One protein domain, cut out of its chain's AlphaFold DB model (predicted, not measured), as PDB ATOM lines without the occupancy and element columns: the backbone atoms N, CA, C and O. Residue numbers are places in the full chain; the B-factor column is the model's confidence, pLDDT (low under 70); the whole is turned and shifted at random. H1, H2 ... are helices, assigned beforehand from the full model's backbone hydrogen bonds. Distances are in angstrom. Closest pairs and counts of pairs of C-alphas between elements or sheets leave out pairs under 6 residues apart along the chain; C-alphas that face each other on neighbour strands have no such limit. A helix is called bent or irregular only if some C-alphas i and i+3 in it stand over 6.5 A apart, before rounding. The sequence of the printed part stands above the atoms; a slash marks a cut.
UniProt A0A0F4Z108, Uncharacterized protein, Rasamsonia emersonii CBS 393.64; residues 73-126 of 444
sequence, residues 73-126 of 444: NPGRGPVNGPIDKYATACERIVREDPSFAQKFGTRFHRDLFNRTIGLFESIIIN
ATOM      1  N   ASN A  73     101.243 102.562  98.448       44.69
ATOM      2  CA  ASN A  73     100.912 103.939  98.102       44.69
ATOM      3  C   ASN A  73     100.690 103.980  96.581       44.69
ATOM      4  O   ASN A  73     101.572 103.508  95.855       44.69
ATOM      5  N   PRO A  74      99.569 104.526  96.076       45.88
ATOM      6  CA  PRO A  74      99.355 104.642  94.640       45.88
ATOM      7  C   PRO A  74     100.560 105.353  94.006       45.88
ATOM      8  O   PRO A  74     100.935 106.457  94.402       45.88
ATOM      9  N   GLY A  75     101.245 104.653  93.101       54.34
ATOM     10  CA  GLY A  75     102.445 105.157  92.420       54.34
ATOM     11  C   GLY A  75     103.791 104.701  92.960       54.34
ATOM     12  O   GLY A  75     104.821 104.988  92.348       54.34
ATOM     13  N   ARG A  76     103.818 103.961  94.066       54.78
ATOM     14  CA  ARG A  76     104.994 103.202  94.481       54.78
ATOM     15  C   ARG A  76     104.554 101.756  94.570       54.78
ATOM     16  O   ARG A  76     103.800 101.387  95.464       54.78
ATOM     17  N   GLY A  77     105.000 100.948  93.605       66.94
ATOM     18  CA  GLY A  77     104.987  99.495  93.766       66.94
ATOM     19  C   GLY A  77     105.631  99.094  95.104       66.94
ATOM     20  O   GLY A  77     106.146  99.956  95.821       66.94
ATOM     21  N   PRO A  78     105.641  97.802  95.463       71.19
ATOM     22  CA  PRO A  78     106.262  97.389  96.718       71.19
ATOM     23  C   PRO A  78     107.686  97.953  96.790       71.19
ATOM     24  O   PRO A  78     108.404  97.924  95.788       71.19
ATOM     25  N   VAL A  79     108.063  98.519  97.941       73.00
ATOM     26  CA  VAL A  79     109.396  99.104  98.149       73.00
ATOM     27  C   VAL A  79     110.443  98.038  97.821       73.00
ATOM     28  O   VAL A  79     110.309  96.893  98.254       73.00
ATOM     29  N   ASN A  80     111.460  98.389  97.027       74.50
ATOM     30  CA  ASN A  80     112.456  97.463  96.458       74.50
ATOM     31  C   ASN A  80     111.927  96.454  95.419       74.50
ATOM     32  O   ASN A  80     112.677  95.592  94.946       74.50
ATOM     33  N   GLY A  81     110.661  96.558  95.028       76.75
ATOM     34  CA  GLY A  81     110.074  95.796  93.936       76.75
ATOM     35  C   GLY A  81     110.580  96.258  92.561       76.75
ATOM     36  O   GLY A  81     111.193  97.323  92.444       76.75
ATOM     37  N   PRO A  82     110.310  95.492  91.487       71.62
ATOM     38  CA  PRO A  82     110.781  95.817  90.136       71.62
ATOM     39  C   PRO A  82     110.363  97.217  89.661       71.62
ATOM     40  O   PRO A  82     111.161  97.931  89.059       71.62
ATOM     41  N   ILE A  83     109.130  97.622  89.984       72.56
ATOM     42  CA  ILE A  83     108.573  98.934  89.621       72.56
ATOM     43  C   ILE A  83     109.296 100.062  90.359       72.56
ATOM     44  O   ILE A  83     109.637 101.069  89.747       72.56
ATOM     45  N   ASP A  84     109.554  99.885  91.656       78.75
ATOM     46  CA  ASP A  84     110.252 100.877  92.476       78.75
ATOM     47  C   ASP A  84     111.695 101.060  91.989       78.75
ATOM     48  O   ASP A  84     112.107 102.178  91.694       78.75
ATOM     49  N   LYS A  85     112.412  99.955  91.736       78.50
ATOM     50  CA  LYS A  85     113.771  99.978  91.169       78.50
ATOM     51  C   LYS A  85     113.835 100.694  89.818       78.50
ATOM     52  O   LYS A  85     114.747 101.491  89.596       78.50
ATOM     53  N   TYR A  86     112.875 100.435  88.929       80.62
ATOM     54  CA  TYR A  86     112.796 101.111  87.633       80.62
ATOM     55  C   TYR A  86     112.505 102.608  87.791       80.62
ATOM     56  O   TYR A  86     113.216 103.438  87.229       80.62
ATOM     57  N   ALA A  87     111.509 102.964  88.609       79.69
ATOM     58  CA  ALA A  87     111.177 104.358  88.886       79.69
ATOM     59  C   ALA A  87     112.372 105.113  89.488       79.69
ATOM     60  O   ALA A  87     112.664 106.228  89.067       79.69
ATOM     61  N   THR A  88     113.111 104.501  90.417       82.94
ATOM     62  CA  THR A  88     114.336 105.076  90.985       82.94
ATOM     63  C   THR A  88     115.426 105.266  89.933       82.94
ATOM     64  O   THR A  88     116.085 106.303  89.935       82.94
ATOM     65  N   ALA A  89     115.616 104.314  89.013       83.50
ATOM     66  CA  ALA A  89     116.589 104.454  87.931       83.50
ATOM     67  C   ALA A  89     116.241 105.626  86.997       83.50
ATOM     68  O   ALA A  89     117.110 106.436  86.680       83.50
ATOM     69  N   CYS A  90     114.966 105.778  86.623       79.00
ATOM     70  CA  CYS A  90     114.502 106.926  85.840       79.00
ATOM     71  C   CYS A  90     114.667 108.256  86.598       79.00
ATOM     72  O   CYS A  90     115.116 109.235  86.008       79.00
ATOM     73  N   GLU A  91     114.381 108.295  87.906       85.25
ATOM     74  CA  GLU A  91     114.628 109.480  88.754       85.25
ATOM     75  C   GLU A  91     116.109 109.832  88.833       85.25
ATOM     76  O   GLU A  91     116.458 111.010  88.914       85.25
ATOM     77  N   ARG A  92     116.981 108.821  88.792       87.88
ATOM     78  CA  ARG A  92     118.425 109.023  88.758       87.88
ATOM     79  C   ARG A  92     118.863 109.659  87.441       87.88
ATOM     80  O   ARG A  92     119.549 110.670  87.485       87.88
ATOM     81  N   ILE A  93     118.386 109.146  86.303       84.94
ATOM     82  CA  ILE A  93     118.679 109.707  84.971       84.94
ATOM     83  C   ILE A  93     118.228 111.166  84.887       84.94
ATOM     84  O   ILE A  93     118.992 112.026  84.475       84.94
ATOM     85  N   VAL A  94     117.012 111.462  85.341       86.12
ATOM     86  CA  VAL A  94     116.485 112.834  85.399       86.12
ATOM     87  C   VAL A  94     117.373 113.749  86.252       86.12
ATOM     88  O   VAL A  94     117.540 114.920  85.927       86.12
ATOM     89  N   ARG A  95     117.922 113.248  87.365       87.12
ATOM     90  CA  ARG A  95     118.803 114.034  88.239       87.12
ATOM     91  C   ARG A  95     120.177 114.268  87.611       87.12
ATOM     92  O   ARG A  95     120.771 115.315  87.845       87.12
ATOM     93  N   GLU A  96     120.674 113.287  86.870       94.12
ATOM     94  CA  GLU A  96     122.015 113.282  86.279       94.12
ATOM     95  C   GLU A  96     122.061 113.978  84.903       94.12
ATOM     96  O   GLU A  96     123.116 114.477  84.521       94.12
ATOM     97  N   ASP A  97     120.935 114.081  84.185       92.75
ATOM     98  CA  ASP A  97     120.834 114.702  82.857       92.75
ATOM     99  C   ASP A  97     119.780 115.836  82.820       92.75
ATOM    100  O   ASP A  97     118.578 115.589  82.638       92.75
ATOM    101  N   PRO A  98     120.215 117.110  82.929       90.62
ATOM    102  CA  PRO A  98     119.328 118.272  82.860       90.62
ATOM    103  C   PRO A  98     118.551 118.387  81.543       90.62
ATOM    104  O   PRO A  98     117.428 118.892  81.536       90.62
ATOM    105  N   SER A  99     119.114 117.910  80.426       88.69
ATOM    106  CA  SER A  99     118.458 117.963  79.115       88.69
ATOM    107  C   SER A  99     117.294 116.970  79.037       88.69
ATOM    108  O   SER A  99     116.219 117.288  78.514       88.69
ATOM    109  N   PHE A 100     117.465 115.793  79.643       84.00
ATOM    110  CA  PHE A 100     116.407 114.802  79.798       84.00
ATOM    111  C   PHE A 100     115.297 115.325  80.719       84.00
ATOM    112  O   PHE A 100     114.115 115.249  80.370       84.00
ATOM    113  N   ALA A 101     115.663 115.928  81.855       88.38
ATOM    114  CA  ALA A 101     114.711 116.526  82.791       88.38
ATOM    115  C   ALA A 101     113.898 117.669  82.166       88.38
ATOM    116  O   ALA A 101     112.691 117.752  82.390       88.38
ATOM    117  N   GLN A 102     114.521 118.524  81.349       87.25
ATOM    118  CA  GLN A 102     113.820 119.602  80.646       87.25
ATOM    119  C   GLN A 102     112.796 119.060  79.640       87.25
ATOM    120  O   GLN A 102     111.724 119.640  79.468       87.25
ATOM    121  N   LYS A 103     113.110 117.942  78.980       82.62
ATOM    122  CA  LYS A 103     112.275 117.366  77.922       82.62
ATOM    123  C   LYS A 103     111.110 116.528  78.445       82.62
ATOM    124  O   LYS A 103     110.044 116.533  77.835       82.62
ATOM    125  N   PHE A 104     111.315 115.792  79.534       78.50
ATOM    126  CA  PHE A 104     110.335 114.827  80.045       78.50
ATOM    127  C   PHE A 104     109.781 115.192  81.427       78.50
ATOM    128  O   PHE A 104     108.814 114.587  81.877       78.50
ATOM    129  N   GLY A 105     110.331 116.207  82.093       83.69
ATOM    130  CA  GLY A 105     109.970 116.571  83.459       83.69
ATOM    131  C   GLY A 105     110.624 115.662  84.500       83.69
ATOM    132  O   GLY A 105     111.242 114.644  84.191       83.69
ATOM    133  N   THR A 106     110.490 116.028  85.776       80.56
ATOM    134  CA  THR A 106     111.216 115.351  86.865       80.56
ATOM    135  C   THR A 106     110.499 114.143  87.468       80.56
ATOM    136  O   THR A 106     111.081 113.409  88.266       80.56
ATOM    137  N   ARG A 107     109.230 113.927  87.106       73.50
ATOM    138  CA  ARG A 107     108.358 112.879  87.672       73.50
ATOM    139  C   ARG A 107     107.607 112.058  86.623       73.50
ATOM    140  O   ARG A 107     106.696 111.310  86.969       73.50
ATOM    141  N   PHE A 108     108.013 112.154  85.358       70.88
ATOM    142  CA  PHE A 108     107.257 111.638  84.215       70.88
ATOM    143  C   PHE A 108     106.829 110.166  84.355       70.88
ATOM    144  O   PHE A 108     105.699 109.822  84.031       70.88
ATOM    145  N   HIS A 109     107.694 109.297  84.880       71.19
ATOM    146  CA  HIS A 109     107.429 107.860  85.014       71.19
ATOM    147  C   HIS A 109     106.438 107.540  86.137       71.19
ATOM    148  O   HIS A 109     105.619 106.640  85.971       71.19
ATOM    149  N   ARG A 110     106.469 108.274  87.259       71.56
ATOM    150  CA  ARG A 110     105.475 108.108  88.335       71.56
ATOM    151  C   ARG A 110     104.123 108.657  87.911       71.56
ATOM    152  O   ARG A 110     103.112 108.024  88.182       71.56
ATOM    153  N   ASP A 111     104.107 109.774  87.195       70.25
ATOM    154  CA  ASP A 111     102.867 110.379  86.712       70.25
ATOM    155  C   ASP A 111     102.221 109.539  85.603       70.25
ATOM    156  O   ASP A 111     101.010 109.327  85.628       70.25
ATOM    157  N   LEU A 112     103.016 108.993  84.675       69.00
ATOM    158  CA  LEU A 112     102.532 108.064  83.653       69.00
ATOM    159  C   LEU A 112     101.973 106.795  84.299       69.00
ATOM    160  O   LEU A 112     100.845 106.413  84.011       69.00
ATOM    161  N   PHE A 113     102.718 106.190  85.227       68.19
ATOM    162  CA  PHE A 113     102.273 104.996  85.943       68.19
ATOM    163  C   PHE A 113     101.005 105.253  86.769       68.19
ATOM    164  O   PHE A 113     100.096 104.429  86.755       68.19
ATOM    165  N   ASN A 114     100.896 106.412  87.425       64.38
ATOM    166  CA  ASN A 114      99.699 106.821  88.162       64.38
ATOM    167  C   ASN A 114      98.499 107.059  87.252       64.38
ATOM    168  O   ASN A 114      97.394 106.658  87.600       64.38
ATOM    169  N   ARG A 115      98.699 107.670  86.080       64.75
ATOM    170  CA  ARG A 115      97.633 107.811  85.079       64.75
ATOM    171  C   ARG A 115      97.183 106.450  84.579       64.75
ATOM    172  O   ARG A 115      95.988 106.194  84.535       64.75
ATOM    173  N   THR A 116      98.123 105.562  84.262       62.19
ATOM    174  CA  THR A 116      97.825 104.194  83.840       62.19
ATOM    175  C   THR A 116      97.051 103.455  84.933       62.19
ATOM    176  O   THR A 116      95.936 103.018  84.679       62.19
ATOM    177  N   ILE A 117      97.559 103.382  86.166       61.38
ATOM    178  CA  ILE A 117      96.844 102.726  87.271       61.38
ATOM    179  C   ILE A 117      95.490 103.373  87.529       61.38
ATOM    180  O   ILE A 117      94.531 102.631  87.641       61.38
ATOM    181  N   GLY A 118      95.373 104.701  87.580       61.75
ATOM    182  CA  GLY A 118      94.092 105.374  87.821       61.75
ATOM    183  C   GLY A 118      93.050 105.082  86.737       61.75
ATOM    184  O   GLY A 118      91.883 104.853  87.042       61.75
ATOM    185  N   LEU A 119      93.471 105.002  85.470       54.50
ATOM    186  CA  LEU A 119      92.607 104.574  84.362       54.50
ATOM    187  C   LEU A 119      92.168 103.117  84.533       54.50
ATOM    188  O   LEU A 119      91.003 102.775  84.318       54.50
ATOM    189  N   PHE A 120      93.093 102.262  84.963       49.50
ATOM    190  CA  PHE A 120      92.842 100.846  85.153       49.50
ATOM    191  C   PHE A 120      92.251 100.495  86.520       49.50
ATOM    192  O   PHE A 120      91.798  99.374  86.669       49.50
ATOM    193  N   GLU A 121      92.179 101.390  87.502       45.69
ATOM    194  CA  GLU A 121      91.617 101.108  88.830       45.69
ATOM    195  C   GLU A 121      90.140 100.713  88.696       45.69
ATOM    196  O   GLU A 121      89.673  99.789  89.353       45.69
ATOM    197  N   SER A 122      89.442 101.298  87.718       43.94
ATOM    198  CA  SER A 122      88.082 100.905  87.330       43.94
ATOM    199  C   SER A 122      87.979  99.497  86.706       43.94
ATOM    200  O   SER A 122      86.938  98.849  86.815       43.94
ATOM    201  N   ILE A 123      89.060  98.988  86.098       42.31
ATOM    202  CA  ILE A 123      89.124  97.714  85.353       42.31
ATOM    203  C   ILE A 123      89.772  96.589  86.195       42.31
ATOM    204  O   ILE A 123      89.366  95.426  86.121       42.31
ATOM    205  N   ILE A 124      90.755  96.919  87.039       39.62
ATOM    206  CA  ILE A 124      91.604  95.999  87.820       39.62
ATOM    207  C   ILE A 124      90.847  95.381  89.000       39.62
ATOM    208  O   ILE A 124      91.190  94.274  89.421       39.62
ATOM    209  N   ILE A 125      89.768  96.012  89.480       40.12
ATOM    210  CA  ILE A 125      88.971  95.518  90.618       40.12
ATOM    211  C   ILE A 125      88.408  94.099  90.377       40.12
ATOM    212  O   ILE A 125      88.103  93.393  91.335       40.12
ATOM    213  N   ASN A 126      88.334  93.613  89.128       33.66
ATOM    214  CA  ASN A 126      87.646  92.357  88.809       33.66
ATOM    215  C   ASN A 126      88.498  91.134  88.406       33.66
ATOM    216  O   ASN A 126      87.883  90.101  88.129       33.66
TER     217      ASN A 126
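What this domain is: This is residues 73 to 126 of the 444 residues of an uncharacterized protein of Rasamsonia emersonii CBS 393.64 (UniProt A0A0F4Z108). A loose hook of helices: H1 leads to a corner made by short H2, and H3 folds back the opposite way past H1, its last part, residues 119 to 124, sticking out with residues 125 and 126. The printed part has 54 residues and three named helices, H1, H2, H3, and is all helix. It is loose, radius of gyration of the C-alphas 12.6 A, spanning 41 by 23 by 13 A.

Where its parts are: After residues 73 to 81, H1, residues 82 to 96, begins at C-alpha 82 (110.781, 95.817, 90.136) and is 21.1 A long. H2 is residues 98 to 104. H3, residues 108 to 124, is 22.4 A long and ends at C-alpha 124 (91.604, 95.999, 87.820); it has a kink of 31 degrees near residue 118 and is only just irregular, C-alphas 119 and 122 being 6.54 A apart.

How they stand to each other: H1, with residues 93 to 95 alone, touches H2 only at the corner, closest C-alphas Val 94 and Ala 101, 4.9 A, at a steep tilt of 52 degrees. H1 and H3 only just touch, with 3 pairs of C-alphas within 8 A, residues 87 to 90 to 109 to 110; the closest are Ala 87 and His 109, 6.4 A, at a shallow tilt of 27 degrees, opposite ways. H2 and H3 meet only through their link. In H1 and H2 every O i to N i+4 pair is within hydrogen-bond range, in H3 11 of 13.

The domain as a whole: The C-alphas of Pro 98 and Asn 126, the two farthest apart, are 41.4 A apart. The printed part has no cut, and both links are tight. The pLDDT is under 70 in residues 73 to 77 and 112 to 126.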